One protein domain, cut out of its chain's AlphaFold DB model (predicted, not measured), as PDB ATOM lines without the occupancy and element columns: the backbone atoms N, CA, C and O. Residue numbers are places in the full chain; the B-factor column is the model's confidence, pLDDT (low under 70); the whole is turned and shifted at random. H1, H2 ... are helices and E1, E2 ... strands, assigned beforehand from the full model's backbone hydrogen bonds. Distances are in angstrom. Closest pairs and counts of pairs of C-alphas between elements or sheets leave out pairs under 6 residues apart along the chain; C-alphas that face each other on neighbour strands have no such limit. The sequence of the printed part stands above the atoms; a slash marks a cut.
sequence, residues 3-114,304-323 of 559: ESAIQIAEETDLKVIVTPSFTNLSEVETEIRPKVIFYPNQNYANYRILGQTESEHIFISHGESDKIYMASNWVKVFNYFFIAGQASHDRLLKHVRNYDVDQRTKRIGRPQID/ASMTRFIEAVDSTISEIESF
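Overview. This is residues 3 to 114 and 304 to 323 of the 559 residues of the protein "Putative integral membrane protein" of Brevibacterium aurantiacum (UniProt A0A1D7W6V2). A small twisted sheet of four parallel strands, in the order E1 E2 E3 E4, has the long helix H8 running along one face and H6 over E3 and E4 on the opposite face. Short helices H3, H4, H5 and H7 lie on the crossovers from strand to strand, while H1, H2 and the link between them form a loose arm beyond the E1 edge. The printed part has 132 residues with eight named helices and four named strands, in the order H1 H2 E1 H3 E2 H4 H5 E3 H6 H7 E4 H8, and its class is mixed, helices and strands. The whole is compact, with a radius of gyration of the C-alphas of 15.4 A and spans of 39 by 31 by 31 A.

Arrangement. The sheet holds E1, residues 36 to 39, E2, 56 to 59, E3, 80 to 83, and E4, 105 to 107; E1 and E4 are its edge strands. Between E1 and E2, N 39 and O 58 are 2.8 A apart, within hydrogen-bond range; between E2 and E3, N 82 and O 59 are 2.9 A apart; between E3 and E4, N 83 and O 106 are 2.9 A apart. H8, residues 304 to 323, is on the sheet over E2 at a height of 8.0 A, and runs along the strands, at 18 degrees to E2 on the local plane. Its closest C-alphas to E4 are those of Ala 312 and Lys 106, 6.7 A apart. H6, residues 86 to 95, is on the opposite face, over E3 and E4. H7, residues 101 to 104, only grazes the sheet and touches H6, the closest C-alphas, of Val 101 and Leu 93, being 6.1 A apart. H4, residues 68 to 71, only just touches H6, with 3 pairs of C-alphas within 8 A, the closest being Ala 71 and Leu 92 at 5.4 A. H5, residues 73 to 77, only grazes the sheet. Three strand-helix-strand units, parallel neighbour strands joined through helices, have right-handed crossovers: E1, H3, E2, with H3 at residues 44 to 47; E2, H4 H5, E3; and E3, H6 H7, E4. H1, residues 3 to 11, and H2, residues 26 to 32, are apart and not on the sheet. Every O i to N i+4 pair is within hydrogen-bond range in H1, H6 and H8; H2 has 2 of 3, H5 has 0 of 1 but 2 of 2 O i to N i+3 pairs, and H3, H4 and H7 are too short for an i+4 pair.

Along the chain. H1 begins at C-alpha 3, (66.072, 35.640, -42.015), and is 12.9 A long. E1, 10.0 A long, begins at C-alpha 36, (41.482, 32.007, -39.047). H6 is 14.2 A long, and H8, 29.0 A long, ends at C-alpha 323, (31.104, 25.323, -34.653).

Size, cuts and confidence. The two C-alphas farthest apart are those of Glu 10 and Asn 98, 41.5 A. Residues 115 to 303 are not printed, and C-alphas 114 and 304 are 7.7 A apart across the cut. The link from H1 to H2 is long, and residues 10 to 15 stand free. The mean pLDDT of the printed part is 89.2, and residues 20 to 24 are under 70.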
ATOM      1  N   GLU A   3      65.877  34.406 -41.233       84.81
ATOM      2  CA  GLU A   3      66.072  35.640 -42.015       84.81
ATOM      3  C   GLU A   3      64.755  36.237 -42.530       84.81
ATOM      4  O   GLU A   3      64.502  37.420 -42.333       84.81
ATOM      5  N   SER A   4      63.864  35.420 -43.106       84.81
ATOM      6  CA  SER A   4      62.561  35.908 -43.581       84.81
ATOM      7  C   SER A   4      61.694  36.465 -42.451       84.81
ATOM      8  O   SER A   4      60.909  37.373 -42.677       84.81
ATOM      9  N   ALA A   5      61.809  35.918 -41.238       87.81
ATOM     10  CA  ALA A   5      61.044  36.412 -40.099       87.81
ATOM     11  C   ALA A   5      61.574  37.759 -39.593       87.81
ATOM     12  O   ALA A   5      60.774  38.597 -39.195       87.81
ATOM     13  N   ILE A   6      62.896  37.968 -39.647       90.94
ATOM     14  CA  ILE A   6      63.523  39.256 -39.328       90.94
ATOM     15  C   ILE A   6      63.036  40.318 -40.311       90.94
ATOM     16  O   ILE A   6      62.510  41.331 -39.874       90.94
ATOM     17  N   GLN A   7      63.110  40.035 -41.614       90.12
ATOM     18  CA  GLN A   7      62.650  40.971 -42.638       90.12
ATOM     19  C   GLN A   7      61.168  41.334 -42.457       90.12
ATOM     20  O   GLN A   7      60.814  42.505 -42.471       90.12
ATOM     21  N   ILE A   8      60.297  40.345 -42.223       90.81
ATOM     22  CA  ILE A   8      58.873  40.624 -41.979       90.81
ATOM     23  C   ILE A   8      58.702  41.504 -40.735       90.81
ATOM     24  O   ILE A   8      57.924  42.446 -40.780       90.81
ATOM     25  N   ALA A   9      59.422  41.227 -39.643       92.69
ATOM     26  CA  ALA A   9      59.323  42.001 -38.405       92.69
ATOM     27  C   ALA A   9      59.818  43.453 -38.545       92.69
ATOM     28  O   ALA A   9      59.428  44.299 -37.747       92.69
ATOM     29  N   GLU A  10      60.662  43.750 -39.536       93.19
ATOM     30  CA  GLU A  10      61.079  45.119 -39.872       93.19
ATOM     31  C   GLU A  10      60.002  45.877 -40.669       93.19
ATOM     32  O   GLU A  10      59.964  47.104 -40.640       93.19
ATOM     33  N   GLU A  11      59.110  45.158 -41.357       89.25
ATOM     34  CA  GLU A  11      58.066  45.717 -42.226       89.25
ATOM     35  C   GLU A  11      56.689  45.820 -41.537       89.25
ATOM     36  O   GLU A  11      55.739  46.346 -42.123       89.25
ATOM     37  N   THR A  12      56.529  45.312 -40.307       91.50
ATOM     38  CA  THR A  12      55.231  45.304 -39.617       91.50
ATOM     39  C   THR A  12      55.332  45.329 -38.092       91.50
ATOM     40  O   THR A  12      56.194  44.687 -37.502       91.50
ATOM     41  N   ASP A  13      54.357  45.974 -37.448       92.00
ATOM     42  CA  ASP A  13      54.156  45.911 -35.994       92.00
ATOM     43  C   ASP A  13      53.427  44.627 -35.540       92.00
ATOM     44  O   ASP A  13      53.231  44.388 -34.343       92.00
ATOM     45  N   LEU A  14      52.979  43.785 -36.482       91.81
ATOM     46  CA  LEU A  14      52.341  42.509 -36.160       91.81
ATOM     47  C   LEU A  14      53.332  41.537 -35.506       91.81
ATOM     48  O   LEU A  14      54.506  41.452 -35.860       91.81
ATOM     49  N   LYS A  15      52.830  40.719 -34.574       89.06
ATOM     50  CA  LYS A  15      53.643  39.694 -33.907       89.06
ATOM     51  C   LYS A  15      54.124  38.644 -34.916       89.06
ATOM     52  O   LYS A  15      53.324  37.864 -35.431       89.06
ATOM     53  N   VAL A  16      55.439  38.551 -35.101       89.94
ATOM     54  CA  VAL A  16      56.079  37.509 -35.916       89.94
ATOM     55  C   VAL A  16      56.493  36.327 -35.039       89.94
ATOM     56  O   VAL A  16      57.193  36.490 -34.043       89.94
ATOM     57  N   ILE A  17      56.057  35.119 -35.407       83.56
ATOM     58  CA  ILE A  17      56.361  33.876 -34.684       83.56
ATOM     59  C   ILE A  17      57.058  32.908 -35.636       83.56
ATOM     60  O   ILE A  17      56.547  32.594 -36.711       83.56
ATOM     61  N   VAL A  18      58.226  32.409 -35.230       82.38
ATOM     62  CA  VAL A  18      58.979  31.402 -35.982       82.38
ATOM     63  C   VAL A  18      58.718  30.039 -35.369       82.38
ATOM     64  O   VAL A  18      59.061  29.809 -34.218       82.38
ATOM     65  N   THR A  19      58.191  29.104 -36.159       75.75
ATOM     66  CA  THR A  19      58.050  27.701 -35.750       75.75
ATOM     67  C   THR A  19      59.188  26.870 -36.372       75.75
ATOM     68  O   THR A  19      59.073  26.478 -37.539       75.75
ATOM     69  N   PRO A  20      60.309  26.628 -35.663       64.81
ATOM     70  CA  PRO A  20      61.538  26.091 -36.258       64.81
ATOM     71  C   PRO A  20      61.485  24.587 -36.565       64.81
ATOM     72  O   PRO A  20      62.242  24.118 -37.412       64.81
ATOM     73  N   SER A  21      60.609  23.826 -35.899       60.66
ATOM     74  CA  SER A  21      60.504  22.377 -36.092       60.66
ATOM     75  C   SER A  21      59.311  21.984 -36.961       60.66
ATOM     76  O   SER A  21      58.175  22.398 -36.722       60.66
ATOM     77  N   PHE A  22      59.560  21.089 -37.921       55.56
ATOM     78  CA  PHE A  22      58.518  20.435 -38.713       55.56
ATOM     79  C   PHE A  22      57.611  19.515 -37.881       55.56
ATOM     80  O   PHE A  22      56.510  19.210 -38.330       55.56
ATOM     81  N   THR A  23      58.037  19.074 -36.694       54.88
ATOM     82  CA  THR A  23      57.334  18.032 -35.928       54.88
ATOM     83  C   THR A  23      56.397  18.548 -34.845       54.88
ATOM     84  O   THR A  23      55.554  17.775 -34.401       54.88
ATOM     85  N   ASN A  24      56.492  19.816 -34.422       61.69
ATOM     86  CA  ASN A  24      55.676  20.323 -33.317       61.69
ATOM     87  C   ASN A  24      54.855  21.569 -33.705       61.69
ATOM     88  O   ASN A  24      55.411  22.628 -34.002       61.69
ATOM     89  N   LEU A  25      53.527  21.421 -33.737       70.50
ATOM     90  CA  LEU A  25      52.541  22.500 -33.908       70.50
ATOM     91  C   LEU A  25      51.947  22.973 -32.570       70.50
ATOM     92  O   LEU A  25      51.110  23.870 -32.579       70.50
ATOM     93  N   SER A  26      52.388  22.426 -31.430       71.69
ATOM     94  CA  SER A  26      51.754  22.649 -30.127       71.69
ATOM     95  C   SER A  26      51.648  24.119 -29.753       71.69
ATOM     96  O   SER A  26      50.646  24.513 -29.181       71.69
ATOM     97  N   GLU A  27      52.636  24.951 -30.082       74.56
ATOM     98  CA  GLU A  27      52.560  26.396 -29.826       74.56
ATOM     99  C   GLU A  27      51.373  27.031 -30.576       74.56
ATOM    100  O   GLU A  27      50.560  27.746 -29.992       74.56
ATOM    101  N   VAL A  28      51.192  26.685 -31.856       78.75
ATOM    102  CA  VAL A  28      50.065  27.163 -32.673       78.75
ATOM    103  C   VAL A  28      48.739  26.615 -32.147       78.75
ATOM    104  O   VAL A  28      47.772  27.361 -32.007       78.75
ATOM    105  N   GLU A  29      48.689  25.326 -31.821       78.75
ATOM    106  CA  GLU A  29      47.463  24.627 -31.415       78.75
ATOM    107  C   GLU A  29      47.042  24.913 -29.967       78.75
ATOM    108  O   GLU A  29      45.857  24.879 -29.642       78.75
ATOM    109  N   THR A  30      47.985  25.184 -29.066       80.06
ATOM    110  CA  THR A  30      47.702  25.294 -27.628       80.06
ATOM    111  C   THR A  30      47.841  26.709 -27.093       80.06
ATOM    112  O   THR A  30      47.068  27.053 -26.197       80.06
ATOM    113  N   GLU A  31      48.743  27.522 -27.649       80.69
ATOM    114  CA  GLU A  31      49.006  28.885 -27.177       80.69
ATOM    115  C   GLU A  31      48.333  29.929 -28.070       80.69
ATOM    116  O   GLU A  31      47.563  30.745 -27.568       80.69
ATOM    117  N   ILE A  32      48.566  29.880 -29.388       86.50
ATOM    118  CA  ILE A  32      48.003  30.862 -30.332       86.50
ATOM    119  C   ILE A  32      46.509  30.608 -30.558       86.50
ATOM    120  O   ILE A  32      45.713  31.544 -30.505       86.50
ATOM    121  N   ARG A  33      46.125  29.349 -30.820       87.31
ATOM    122  CA  ARG A  33      44.749  28.917 -31.134       87.31
ATOM    123  C   ARG A  33      44.055  29.827 -32.154       87.31
ATOM    124  O   ARG A  33      42.980  30.366 -31.852       87.31
ATOM    125  N   PRO A  34      44.642  30.008 -33.354       90.94
ATOM    126  CA  PRO A  34      44.043  30.871 -34.359       90.94
ATOM    127  C   PRO A  34      42.621  30.397 -34.676       90.94
ATOM    128  O   PRO A  34      42.307  29.210 -34.617       90.94
ATOM    129  N   LYS A  35      41.730  31.348 -34.952       92.88
ATOM    130  CA  LYS A  35      40.398  31.056 -35.500       92.88
ATOM    131  C   LYS A  35      40.446  30.995 -37.022       92.88
ATOM    132  O   LYS A  35      39.776  30.170 -37.625       92.88
ATOM    133  N   VAL A  36      41.278  31.850 -37.609       95.00
ATOM    134  CA  VAL A  36      41.482  32.007 -39.047       95.00
ATOM    135  C   VAL A  36      42.977  31.955 -39.338       95.00
ATOM    136  O   VAL A  36      43.777  32.514 -38.585       95.00
ATOM    137  N   ILE A  37      43.347  31.299 -40.435       94.94
ATOM    138  CA  ILE A  37      44.713  31.269 -40.957       94.94
ATOM    139  C   ILE A  37      44.681  31.686 -42.426       94.94
ATOM    140  O   ILE A  37      44.099  30.993 -43.259       94.94
ATOM    141  N   PHE A  38      45.338  32.803 -42.743       96.06
ATOM    142  CA  PHE A  38      45.450  33.306 -44.109       96.06
ATOM    143  C   PHE A  38      46.672  32.750 -44.837       96.06
ATOM    144  O   PHE A  38      47.771  32.671 -44.286       96.06
ATOM    145  N   TYR A  39      46.480  32.425 -46.113       94.50
ATOM    146  CA  TYR A  39      47.513  31.905 -46.997       94.50
ATOM    147  C   TYR A  39      47.674  32.820 -48.215       94.50
ATOM    148  O   TYR A  39      46.845  32.767 -49.127       94.50
ATOM    149  N   PRO A  40      48.749  33.627 -48.282       91.44
ATOM    150  CA  PRO A  40      49.011  34.485 -49.435       91.44
ATOM    151  C   PRO A  40      49.606  33.717 -50.622       91.44
ATOM    152  O   PRO A  40      49.755  34.237 -51.718       91.44
ATOM    153  N   ASN A  41      49.999  32.457 -50.447       86.75
ATOM    154  CA  ASN A  41      50.555  31.667 -51.538       86.75
ATOM    155  C   ASN A  41      50.309  30.168 -51.354       86.75
ATOM    156  O   ASN A  41      50.024  29.669 -50.264       86.75
ATOM    157  N   GLN A  42      50.463  29.450 -52.460       83.94
ATOM    158  CA  GLN A  42      50.403  27.996 -52.538       83.94
ATOM    159  C   GLN A  42      51.806  27.396 -52.347       83.94
ATOM    160  O   GLN A  42      52.352  26.727 -53.222       83.94
ATOM    161  N   ASN A  43      52.448  27.679 -51.210       84.50
ATOM    162  CA  ASN A  43      53.747  27.089 -50.894       84.50
ATOM    163  C   ASN A  43      53.575  25.733 -50.193       84.50
ATOM    164  O   ASN A  43      52.828  25.616 -49.225       84.50
ATOM    165  N   TYR A  44      54.315  24.712 -50.631       83.00
ATOM    166  CA  TYR A  44      54.325  23.388 -49.998       83.00
ATOM    167  C   TYR A  44      54.709  23.429 -48.510       83.00
ATOM    168  O   TYR A  44      54.300  22.552 -47.752       83.00
ATOM    169  N   ALA A  45      55.447  24.451 -48.063       82.06
ATOM    170  CA  ALA A  45      55.751  24.669 -46.647       82.06
ATOM    171  C   ALA A  45      54.488  24.876 -45.783       82.06
ATOM    172  O   ALA A  45      54.496  24.544 -44.596       82.06
ATOM    173  N   ASN A  46      53.382  25.336 -46.379       85.69
ATOM    174  CA  ASN A  46      52.097  25.528 -45.701       85.69
ATOM    175  C   ASN A  46      51.419  24.199 -45.333       85.69
ATOM    176  O   ASN A  46      50.574  24.168 -44.438       85.69
ATOM    177  N   TYR A  47      51.812  23.090 -45.977       83.44
ATOM    178  CA  TYR A  47      51.183  21.774 -45.826       83.44
ATOM    179  C   TYR A  47      51.092  21.300 -44.375       83.44
ATOM    180  O   TYR A  47      50.114  20.665 -43.985       83.44
ATOM    181  N   ARG A  48      52.091  21.642 -43.551       81.38
ATOM    182  CA  ARG A  48      52.092  21.298 -42.127       81.38
ATOM    183  C   ARG A  48      50.892  21.920 -41.412       81.38
ATOM    184  O   ARG A  48      50.091  21.178 -40.853       81.38
ATOM    185  N   ILE A  49      50.759  23.247 -41.491       87.00
ATOM    186  CA  ILE A  49      49.700  24.020 -40.821       87.00
ATOM    187  C   ILE A  49      48.321  23.650 -41.381       87.00
ATOM    188  O   ILE A  49      47.370  23.587 -40.619       87.00
ATOM    189  N   LEU A  50      48.224  23.297 -42.668       88.75
ATOM    190  CA  LEU A  50      46.991  22.781 -43.284       88.75
ATOM    191  C   LEU A  50      46.463  21.474 -42.665       88.75
ATOM    192  O   LEU A  50      45.392  21.029 -43.053       88.75
ATOM    193  N   GLY A  51      47.210  20.819 -41.771       85.44
ATOM    194  CA  GLY A  51      46.714  19.672 -41.005       85.44
ATOM    195  C   GLY A  51      45.923  20.055 -39.750       85.44
ATOM    196  O   GLY A  51      45.365  19.180 -39.103       85.44
ATOM    197  N   GLN A  52      45.883  21.331 -39.380       84.69
ATOM    198  CA  GLN A  52      45.120  21.786 -38.224       84.69
ATOM    199  C   GLN A  52      43.615  21.748 -38.555       84.69
ATOM    200  O   GLN A  52      43.224  21.991 -39.692       84.69
ATOM    201  N   THR A  53      42.771  21.352 -37.600       83.75
ATOM    202  CA  THR A  53      41.334  21.119 -37.847       83.75
ATOM    203  C   THR A  53      40.408  22.097 -37.144       83.75
ATOM    204  O   THR A  53      39.237  22.164 -37.494       83.75
ATOM    205  N   GLU A  54      40.890  22.850 -36.157       83.69
ATOM    206  CA  GLU A  54      40.048  23.763 -35.379       83.69
ATOM    207  C   GLU A  54      40.027  25.197 -35.930       83.69
ATOM    208  O   GLU A  54      39.406  26.047 -35.303       83.69
ATOM    209  N   SER A  55      40.704  25.510 -37.036       90.12
ATOM    210  CA  SER A  55      40.752  26.850 -37.645       90.12
ATOM    211  C   SER A  55      40.153  26.839 -39.044       90.12
ATOM    212  O   SER A  55      40.185  25.830 -39.744       90.12
ATOM    213  N   GLU A  56      39.692  28.001 -39.485       93.75
ATOM    214  CA  GLU A  56      39.316  28.236 -40.874       93.75
ATOM    215  C   GLU A  56      40.565  28.595 -41.681       93.75
ATOM    216  O   GLU A  56      41.246  29.591 -41.419       93.75
ATOM    217  N   HIS A  57      40.885  27.768 -42.671       94.94
ATOM    218  CA  HIS A  57      41.999  27.986 -43.583       94.94
ATOM    219  C   HIS A  57      41.518  28.786 -44.791       94.94
ATOM    220  O   HIS A  57      40.634  28.333 -45.516       94.94
ATOM    221  N   ILE A  58      42.107  29.958 -45.033       96.38
ATOM    222  CA  ILE A  58      41.631  30.891 -46.060       96.38
ATOM    223  C   ILE A  58      42.752  31.223 -47.036       96.38
ATOM    224  O   ILE A  58      43.772  31.805 -46.661       96.38
ATOM    225  N   PHE A  59      42.561  30.884 -48.307       95.56
ATOM    226  CA  PHE A  59      43.456  31.340 -49.364       95.56
ATOM    227  C   PHE A  59      43.078  32.761 -49.782       95.56
ATOM    228  O   PHE A  59      41.912  33.024 -50.052       95.56
ATOM    229  N   ILE A  60      44.056  33.668 -49.817       94.19
ATOM    230  CA  ILE A  60      43.869  35.079 -50.220       94.19
ATOM    231  C   ILE A  60      44.701  35.449 -51.457       94.19
ATOM    232  O   ILE A  60      44.605  36.563 -51.962       94.19
ATOM    233  N   SER A  61      45.512  34.505 -51.955       91.06
ATOM    234  CA  SER A  61      46.516  34.734 -53.001       91.06
ATOM    235  C   SER A  61      47.532  35.843 -52.656       91.06
ATOM    236  O   SER A  61      47.490  36.476 -51.604       91.06
ATOM    237  N   HIS A  62      48.508  36.038 -53.541       87.94
ATOM    238  CA  HIS A  62      49.448  37.170 -53.530       87.94
ATOM    239  C   HIS A  62      49.092  38.181 -54.625       87.94
ATOM    240  O   HIS A  62      49.851  39.101 -54.907       87.94
ATOM    241  N   GLY A  63      47.944  37.960 -55.259       88.31
ATOM    242  CA  GLY A  63      47.344  38.804 -56.263       88.31
ATOM    243  C   GLY A  63      46.437  38.004 -57.197       88.31
ATOM    244  O   GLY A  63      46.521  36.777 -57.289       88.31
ATOM    245  N   GLU A  64      45.534  38.715 -57.850       92.12
ATOM    246  CA  GLU A  64      44.652  38.216 -58.896       92.12
ATOM    247  C   GLU A  64      45.451  38.035 -60.189       92.12
ATOM    248  O   GLU A  64      46.402  38.771 -60.434       92.12
ATOM    249  N   SER A  65      45.139  37.010 -60.980       89.25
ATOM    250  CA  SER A  65      45.811  36.720 -62.246       89.25
ATOM    251  C   SER A  65      45.083  35.607 -62.996       89.25
ATOM    252  O   SER A  65      44.578  34.680 -62.370       89.25
ATOM    253  N   ASP A  66      45.139  35.587 -64.328       87.19
ATOM    254  CA  ASP A  66      44.651  34.443 -65.118       87.19
ATOM    255  C   ASP A  66      45.658  33.284 -65.210       87.19
ATOM    256  O   ASP A  66      45.462  32.328 -65.961       87.19
ATOM    257  N   LYS A  67      46.751  33.312 -64.434       85.38
ATOM    258  CA  LYS A  67      47.694  32.186 -64.384       85.38
ATOM    259  C   LYS A  67      46.993  30.893 -63.989       85.38
ATOM    260  O   LYS A  67      46.213  30.842 -63.043       85.38
ATOM    261  N   ILE A  68      47.402  29.807 -64.637       77.81
ATOM    262  CA  ILE A  68      46.823  28.470 -64.475       77.81
ATOM    263  C   ILE A  68      46.693  27.991 -63.016       77.81
ATOM    264  O   ILE A  68      45.743  27.287 -62.676       77.81
ATOM    265  N   TYR A  69      47.612  28.390 -62.131       81.06
ATOM    266  CA  TYR A  69      47.594  27.964 -60.728       81.06
ATOM    267  C   TYR A  69      46.444  28.588 -59.909       81.06
ATOM    268  O   TYR A  69      46.056  28.015 -58.886       81.06
ATOM    269  N   MET A  70      45.867  29.705 -60.377       87.75
ATOM    270  CA  MET A  70      44.743  30.404 -59.737       87.75
ATOM    271  C   MET A  70      43.433  29.608 -59.802       87.75
ATOM    272  O   MET A  70      42.502  29.905 -59.059       87.75
ATOM    273  N   ALA A  71      43.373  28.575 -60.647       87.88
ATOM    274  CA  ALA A  71      42.271  27.623 -60.720       87.88
ATOM    275  C   ALA A  71      42.806  26.183 -60.789       87.88
ATOM    276  O   ALA A  71      42.736  25.505 -61.819       87.88
ATOM    277  N   SER A  72      43.384  25.743 -59.669       87.81
ATOM    278  CA  SER A  72      43.889  24.384 -59.445       87.81
ATOM    279  C   SER A  72      43.194  23.738 -58.244       87.81
ATOM    280  O   SER A  72      42.692  24.450 -57.373       87.81
ATOM    281  N   ASN A  73      43.210  22.401 -58.131       90.31
ATOM    282  CA  ASN A  73      42.550  21.709 -57.010       90.31
ATOM    283  C   ASN A  73      43.146  22.055 -55.632       90.31
ATOM    284  O   ASN A  73      42.546  21.714 -54.618       90.31
ATOM    285  N   TRP A  74      44.272  22.781 -55.557       88.69
ATOM    286  CA  TRP A  74      44.775  23.328 -54.291       88.69
ATOM    287  C   TRP A  74      43.725  24.132 -53.542       88.69
ATOM    288  O   TRP A  74      43.688  24.063 -52.320       88.69
ATOM    289  N   VAL A  75      42.864  24.874 -54.246       91.25
ATOM    290  CA  VAL A  75      41.832  25.699 -53.598       91.25
ATOM    291  C   VAL A  75      40.897  24.864 -52.720       91.25
ATOM    292  O   VAL A  75      40.389  25.363 -51.721       91.25
ATOM    293  N   LYS A  76      40.735  23.569 -53.028       92.62
ATOM    294  CA  LYS A  76      39.879  22.663 -52.262       92.62
ATOM    295  C   LYS A  76      40.389  22.427 -50.845       92.62
ATOM    296  O   LYS A  76      39.567  22.176 -49.969       92.62
ATOM    297  N   VAL A  77      41.697  22.538 -50.592       91.94
ATOM    298  CA  VAL A  77      42.265  22.287 -49.256       91.94
ATOM    299  C   VAL A  77      41.880  23.362 -48.232       91.94
ATOM    300  O   VAL A  77      41.839  23.088 -47.039       91.94
ATOM    301  N   PHE A  78      41.593  24.584 -48.679       93.69
ATOM    302  CA  PHE A  78      41.250  25.716 -47.815       93.69
ATOM    303  C   PHE A  78      39.748  25.769 -47.597       93.69
ATOM    304  O   PHE A  78      39.015  25.616 -48.563       93.69
ATOM    305  N   ASN A  79      39.266  26.037 -46.387       93.56
ATOM    306  CA  ASN A  79      37.841  26.241 -46.118       93.56
ATOM    307  C   ASN A  79      37.228  27.258 -47.092       93.56
ATOM    308  O   ASN A  79      36.272  26.917 -47.794       93.56
ATOM    309  N   TYR A  80      37.881  28.418 -47.227       95.62
ATOM    310  CA  TYR A  80      37.477  29.500 -48.124       95.62
ATOM    311  C   TYR A  80      38.598  29.949 -49.066       95.62
ATOM    312  O   TYR A  80      39.781  29.941 -48.715       95.62
ATOM    313  N   PHE A  81      38.207  30.426 -50.246       96.38
ATOM    314  CA  PHE A  81      39.032  31.270 -51.103       96.38
ATOM    315  C   PHE A  81      38.432  32.679 -51.121       96.38
ATOM    316  O   PHE A  81      37.345  32.914 -51.649       96.38
ATOM    317  N   PHE A  82      39.138  33.633 -50.525       97.69
ATOM    318  CA  PHE A  82      38.796  35.038 -50.671       97.69
ATOM    319  C   PHE A  82      39.336  35.526 -52.014       97.69
ATOM    320  O   PHE A  82      40.546  35.576 -52.236       97.69
ATOM    321  N   ILE A  83      38.416  35.816 -52.924       97.00
ATOM    322  CA  ILE A  83      38.691  36.105 -54.327       97.00
ATOM    323  C   ILE A  83      38.519  37.590 -54.634       97.00
ATOM    324  O   ILE A  83      37.794  38.298 -53.934       97.00
ATOM    325  N   ALA A  84      39.147  38.049 -55.715       96.00
ATOM    326  CA  ALA A  84      39.040  39.433 -56.157       96.00
ATOM    327  C   ALA A  84      37.612  39.802 -56.587       96.00
ATOM    328  O   ALA A  84      37.075  40.804 -56.125       96.00
ATOM    329  N   GLY A  85      36.953  38.965 -57.387       96.12
ATOM    330  CA  GLY A  85      35.598  39.258 -57.849       96.12
ATOM    331  C   GLY A  85      35.031  38.197 -58.778       96.12
ATOM    332  O   GLY A  85      35.343  37.012 -58.638       96.12
ATOM    333  N   GLN A  86      34.148  38.613 -59.690       96.38
ATOM    334  CA  GLN A  86      33.356  37.700 -60.519       96.38
ATOM    335  C   GLN A  86      34.239  36.876 -61.465       96.38
ATOM    336  O   GLN A  86      34.060  35.665 -61.546       96.38
ATOM    337  N   ALA A  87      35.270  37.477 -62.064       95.31
ATOM    338  CA  ALA A  87      36.206  36.754 -62.928       95.31
ATOM    339  C   ALA A  87      36.862  35.537 -62.249       95.31
ATOM    340  O   ALA A  87      36.937  34.454 -62.833       95.31
ATOM    341  N   SER A  88      37.314  35.682 -60.999       95.31
ATOM    342  CA  SER A  88      37.911  34.575 -60.246       95.31
ATOM    343  C   SER A  88      36.874  33.495 -59.924       95.31
ATOM    344  O   SER A  88      37.197  32.311 -59.994       95.31
ATOM    345  N   HIS A  89      35.642  33.896 -59.581       96.00
ATOM    346  CA  HIS A  89      34.519  32.985 -59.315       96.00
ATOM    347  C   HIS A  89      34.213  32.131 -60.552       96.00
ATOM    348  O   HIS A  89      34.296  30.903 -60.478       96.00
ATOM    349  N   ASP A  90      34.007  32.764 -61.706       95.44
ATOM    350  CA  ASP A  90      33.696  32.073 -62.963       95.44
ATOM    351  C   ASP A  90      34.839  31.159 -63.412       95.44
ATOM    352  O   ASP A  90      34.622  30.034 -63.871       95.44
ATOM    353  N   ARG A  91      36.089  31.595 -63.216       93.75
ATOM    354  CA  ARG A  91      37.273  30.786 -63.523       93.75
ATOM    355  C   ARG A  91      37.351  29.533 -62.650       93.75
ATOM    356  O   ARG A  91      37.698  28.465 -63.156       93.75
ATOM    357  N   LEU A  92      37.031  29.633 -61.359       94.19
ATOM    358  CA  LEU A  92      36.973  28.470 -60.468       94.19
ATOM    359  C   LEU A  92      35.842  27.523 -60.870       94.19
ATOM    360  O   LEU A  92      36.086  26.322 -60.975       94.19
ATOM    361  N   LEU A  93      34.660  28.065 -61.171       93.50
ATOM    362  CA  LEU A  93      33.494  27.296 -61.611       93.50
ATOM    363  C   LEU A  93      33.780  26.500 -62.887       93.50
ATOM    364  O   LEU A  93      33.392  25.340 -63.000       93.50
ATOM    365  N   LYS A  94      34.509  27.104 -63.827       91.06
ATOM    366  CA  LYS A  94      34.875  26.472 -65.097       91.06
ATOM    367  C   LYS A  94      35.962  25.404 -64.955       91.06
ATOM    368  O   LYS A  94      35.945  24.421 -65.691       91.06
ATOM    369  N   HIS A  95      36.944  25.604 -64.072       88.44
ATOM    370  CA  HIS A  95      38.193  24.830 -64.112       88.44
ATOM    371  C   HIS A  95      38.459  23.933 -62.901       88.44
ATOM    372  O   HIS A  95      39.369  23.102 -62.972       88.44
ATOM    373  N   VAL A  96      37.717  24.078 -61.802       90.75
ATOM    374  CA  VAL A  96      37.918  23.274 -60.592       90.75
ATOM    375  C   VAL A  96      36.739  22.323 -60.408       90.75
ATOM    376  O   VAL A  96      35.666  22.701 -59.950       90.75
ATOM    377  N   ARG A  97      36.964  21.053 -60.751       86.44
ATOM    378  CA  ARG A  97      35.989  19.964 -60.580       86.44
ATOM    379  C   ARG A  97      35.573  19.835 -59.110       86.44
ATOM    380  O   ARG A  97      36.428  19.973 -58.247       86.44
ATOM    381  N   ASN A  98      34.311  19.513 -58.819       88.25
ATOM    382  CA  ASN A  98      33.811  19.185 -57.468       88.25
ATOM    383  C   ASN A  98      34.168  20.216 -56.373       88.25
ATOM    384  O   ASN A  98      34.432  19.867 -55.219       88.25
ATOM    385  N   TYR A  99      34.191  21.500 -56.725       92.06
ATOM    386  CA  TYR A  99      34.386  22.594 -55.781       92.06
ATOM    387  C   TYR A  99      33.125  23.457 -55.737       92.06
ATOM    388  O   TYR A  99      32.704  23.994 -56.757       92.06
ATOM    389  N   ASP A 100      32.516  23.569 -54.557       93.06
ATOM    390  CA  ASP A 100      31.361  24.442 -54.326       93.06
ATOM    391  C   ASP A 100      31.819  25.906 -54.296       93.06
ATOM    392  O   ASP A 100      32.199  26.437 -53.251       93.06
ATOM    393  N   VAL A 101      31.862  26.535 -55.471       95.19
ATOM    394  CA  VAL A 101      32.366  27.903 -55.632       95.19
ATOM    395  C   VAL A 101      31.505  28.900 -54.860       95.19
ATOM    396  O   VAL A 101      32.044  29.808 -54.229       95.19
ATOM    397  N   ASP A 102      30.184  28.732 -54.875       94.19
ATOM    398  CA  ASP A 102      29.251  29.694 -54.284       94.19
ATOM    399  C   ASP A 102      29.365  29.739 -52.763       94.19
ATOM    400  O   ASP A 102      29.378  30.821 -52.181       94.19
ATOM    401  N   GLN A 103      29.501  28.580 -52.112       92.56
ATOM    402  CA  GLN A 103      29.648  28.528 -50.656       92.56
ATOM    403  C   GLN A 103      31.084  28.773 -50.195       92.56
ATOM    404  O   GLN A 103      31.296  29.222 -49.072       92.56
ATOM    405  N   ARG A 104      32.092  28.469 -51.023       94.62
ATOM    406  CA  ARG A 104      33.501  28.479 -50.588       94.62
ATOM    407  C   ARG A 104      34.305  29.664 -51.085       94.62
ATOM    408  O   ARG A 104      35.500  29.742 -50.789       94.62
ATOM    409  N   THR A 105      33.681  30.603 -51.787       97.06
ATOM    410  CA  THR A 105      34.336  31.847 -52.188       97.06
ATOM    411  C   THR A 105      33.688  33.067 -51.549       97.06
ATOM    412  O   THR A 105      32.470  33.156 -51.433       97.06
ATOM    413  N   LYS A 106      34.512  34.033 -51.125       97.50
ATOM    414  CA  LYS A 106      34.051  35.353 -50.663       97.50
ATOM    415  C   LYS A 106      34.726  36.425 -51.517       97.50
ATOM    416  O   LYS A 106      35.950  36.445 -51.617       97.50
ATOM    417  N   ARG A 107      33.942  37.281 -52.177       97.31
ATOM    418  CA  ARG A 107      34.446  38.314 -53.100       97.31
ATOM    419  C   ARG A 107      34.853  39.553 -52.314       97.31
ATOM    420  O   ARG A 107      33.998  40.317 -51.878       97.31
ATOM    421  N   ILE A 108      36.153  39.734 -52.126       97.31
ATOM    422  CA  ILE A 108      36.715  40.784 -51.270       97.31
ATOM    423  C   ILE A 108      37.324  41.949 -52.056       97.31
ATOM    424  O   ILE A 108      37.652  42.967 -51.461       97.31
ATOM    425  N   GLY A 109      37.466  41.858 -53.380       95.19
ATOM    426  CA  GLY A 109      38.234  42.849 -54.136       95.19
ATOM    427  C   GLY A 109      39.732  42.747 -53.854       95.19
ATOM    428  O   GLY A 109      40.270  41.656 -53.653       95.19
ATOM    429  N   ARG A 110      40.415  43.895 -53.841       93.81
ATOM    430  CA  ARG A 110      41.857  44.006 -53.579       93.81
ATOM    431  C   ARG A 110      42.130  44.980 -52.438       93.81
ATOM    432  O   ARG A 110      42.485  46.126 -52.694       93.81
ATOM    433  N   PRO A 111      42.010  44.534 -51.172       94.31
ATOM    434  CA  PRO A 111      42.197  45.412 -50.017       94.31
ATOM    435  C   PRO A 111      43.602  46.026 -49.949       94.31
ATOM    436  O   PRO A 111      43.774  47.064 -49.329       94.31
ATOM    437  N   GLN A 112      44.608  45.423 -50.596       90.50
ATOM    438  CA  GLN A 112      45.960  45.988 -50.649       90.50
ATOM    439  C   GLN A 112      46.031  47.291 -51.458       90.50
ATOM    440  O   GLN A 112      46.895  48.112 -51.183       90.50
ATOM    441  N   ILE A 113      45.143  47.470 -52.440       88.19
ATOM    442  CA  ILE A 113      45.115  48.657 -53.311       88.19
ATOM    443  C   ILE A 113      44.388  49.823 -52.624       88.19
ATOM    444  O   ILE A 113      44.674  50.978 -52.910       88.19
ATOM    445  N   ASP A 114      43.527  49.537 -51.642       91.81
ATOM    446  CA  ASP A 114      42.909  50.561 -50.789       91.81
ATOM    447  C   ASP A 114      43.906  51.203 -49.802       91.81
ATOM    448  O   ASP A 114      43.554  52.157 -49.105       91.81
ATOM    449  N   ALA A 304      36.352  50.248 -50.365       96.06
ATOM    450  CA  ALA A 304      35.298  49.257 -50.564       96.06
ATOM    451  C   ALA A 304      35.826  47.816 -50.468       96.06
ATOM    452  O   ALA A 304      35.170  46.957 -49.872       96.06
ATOM    453  N   SER A 305      37.026  47.538 -50.995       96.00
ATOM    454  CA  SER A 305      37.632  46.202 -50.892       96.00
ATOM    455  C   SER A 305      38.057  45.894 -49.457       96.00
ATOM    456  O   SER A 305      37.840  44.786 -48.968       96.00
ATOM    457  N   MET A 306      38.609  46.880 -48.750       97.25
ATOM    458  CA  MET A 306      38.964  46.763 -47.337       97.25
ATOM    459  C   MET A 306      37.740  46.457 -46.470       97.25
ATOM    460  O   MET A 306      37.792  45.565 -45.625       97.25
ATOM    461  N   THR A 307      36.619  47.138 -46.720       97.94
ATOM    462  CA  THR A 307      35.357  46.894 -46.007       97.94
ATOM    463  C   THR A 307      34.877  45.458 -46.220       97.94
ATOM    464  O   THR A 307      34.693  44.727 -45.248       97.94
ATOM    465  N   ARG A 308      34.787  45.003 -47.480       97.81
ATOM    466  CA  ARG A 308      34.394  43.617 -47.801       97.81
ATOM    467  C   ARG A 308      35.344  42.582 -47.202       97.81
ATOM    468  O   ARG A 308      34.901  41.520 -46.771       97.81
ATOM    469  N   PHE A 309      36.648  42.865 -47.183       97.75
ATOM    470  CA  PHE A 309      37.634  41.986 -46.563       97.75
ATOM    471  C   PHE A 309      37.363  41.822 -45.064       97.75
ATOM    472  O   PHE A 309      37.257  40.686 -44.605       97.75
ATOM    473  N   ILE A 310      37.196  42.924 -44.324       97.94
ATOM    474  CA  ILE A 310      36.914  42.903 -42.879       97.94
ATOM    475  C   ILE A 310      35.605  42.156 -42.589       97.94
ATOM    476  O   ILE A 310      35.594  41.249 -41.759       97.94
ATOM    477  N   GLU A 311      34.535  42.452 -43.329       98.25
ATOM    478  CA  GLU A 311      33.244  41.764 -43.187       98.25
ATOM    479  C   GLU A 311      33.360  40.251 -43.438       98.25
ATOM    480  O   GLU A 311      32.787  39.439 -42.702       98.25
ATOM    481  N   ALA A 312      34.138  39.847 -44.447       98.12
ATOM    482  CA  ALA A 312      34.396  38.439 -44.733       98.12
ATOM    483  C   ALA A 312      35.174  37.753 -43.596       98.12
ATOM    484  O   ALA A 312      34.851  36.611 -43.252       98.12
ATOM    485  N   VAL A 313      36.155  38.438 -42.989       98.00
ATOM    486  CA  VAL A 313      36.885  37.939 -41.809       98.00
ATOM    487  C   VAL A 313      35.935  37.745 -40.627       98.00
ATOM    488  O   VAL A 313      35.921  36.664 -40.037       98.00
ATOM    489  N   ASP A 314      35.122  38.750 -40.301       97.88
ATOM    490  CA  ASP A 314      34.200  38.721 -39.159       97.88
ATOM    491  C   ASP A 314      33.153  37.609 -39.296       97.88
ATOM    492  O   ASP A 314      32.879  36.864 -38.345       97.88
ATOM    493  N   SER A 315      32.616  37.437 -40.506       96.00
ATOM    494  CA  SER A 315      31.714  36.335 -40.841       96.00
ATOM    495  C   SER A 315      32.383  34.976 -40.614       96.00
ATOM    496  O   SER A 315      31.810  34.126 -39.934       96.00
ATOM    497  N   THR A 316      33.612  34.774 -41.099       95.50
ATOM    498  CA  THR A 316      34.315  33.494 -40.930       95.50
ATOM    499  C   THR A 316      34.718  33.226 -39.473       95.50
ATOM    500  O   THR A 316      34.660  32.085 -39.016       95.50
ATOM    501  N   ILE A 317      35.058  34.260 -38.695       95.44
ATOM    502  CA  ILE A 317      35.286  34.132 -37.247       95.44
ATOM    503  C   ILE A 317      34.010  33.676 -36.525       95.44
ATOM    504  O   ILE A 317      34.070  32.789 -35.670       95.44
ATOM    505  N   SER A 318      32.862  34.248 -36.883       93.44
ATOM    506  CA  SER A 318      31.573  33.914 -36.265       93.44
ATOM    507  C   SER A 318      31.149  32.465 -36.554       93.44
ATOM    508  O   SER A 318      30.618  31.774 -35.677       93.44
ATOM    509  N   GLU A 319      31.421  31.976 -37.766       90.06
ATOM    510  CA  GLU A 319      31.158  30.594 -38.184       90.06
ATOM    511  C   GLU A 319      31.956  29.581 -37.345       90.06
ATOM    512  O   GLU A 319      31.373  28.666 -36.751       90.06
ATOM    513  N   ILE A 320      33.275  29.771 -37.212       89.44
ATOM    514  CA  ILE A 320      34.122  28.835 -36.455       89.44
ATOM    515  C   ILE A 320      33.841  28.872 -34.953       89.44
ATOM    516  O   ILE A 320      33.919  27.842 -34.280       89.44
ATOM    517  N   GLU A 321      33.476  30.028 -34.401       90.62
ATOM    518  CA  GLU A 321      33.039  30.118 -33.005       90.62
ATOM    519  C   GLU A 321      31.741  29.353 -32.760       90.62
ATOM    520  O   GLU A 321      31.637  28.639 -31.760       90.62
ATOM    521  N   SER A 322      30.790  29.442 -33.691       86.44
ATOM    522  CA  SER A 322      29.540  28.684 -33.627       86.44
ATOM    523  C   SER A 322      29.807  27.176 -33.675       86.44
ATOM    524  O   SER A 322      29.289  26.431 -32.840       86.44
ATOM    525  N   PHE A 323      30.691  26.727 -34.573       82.56
ATOM    526  CA  PHE A 323      31.104  25.323 -34.653       82.56
ATOM    527  C   PHE A 323      31.796  24.845 -33.369       82.56
ATOM    528  O   PHE A 323      31.411  23.826 -32.792       82.56
TER     529      PHE A 323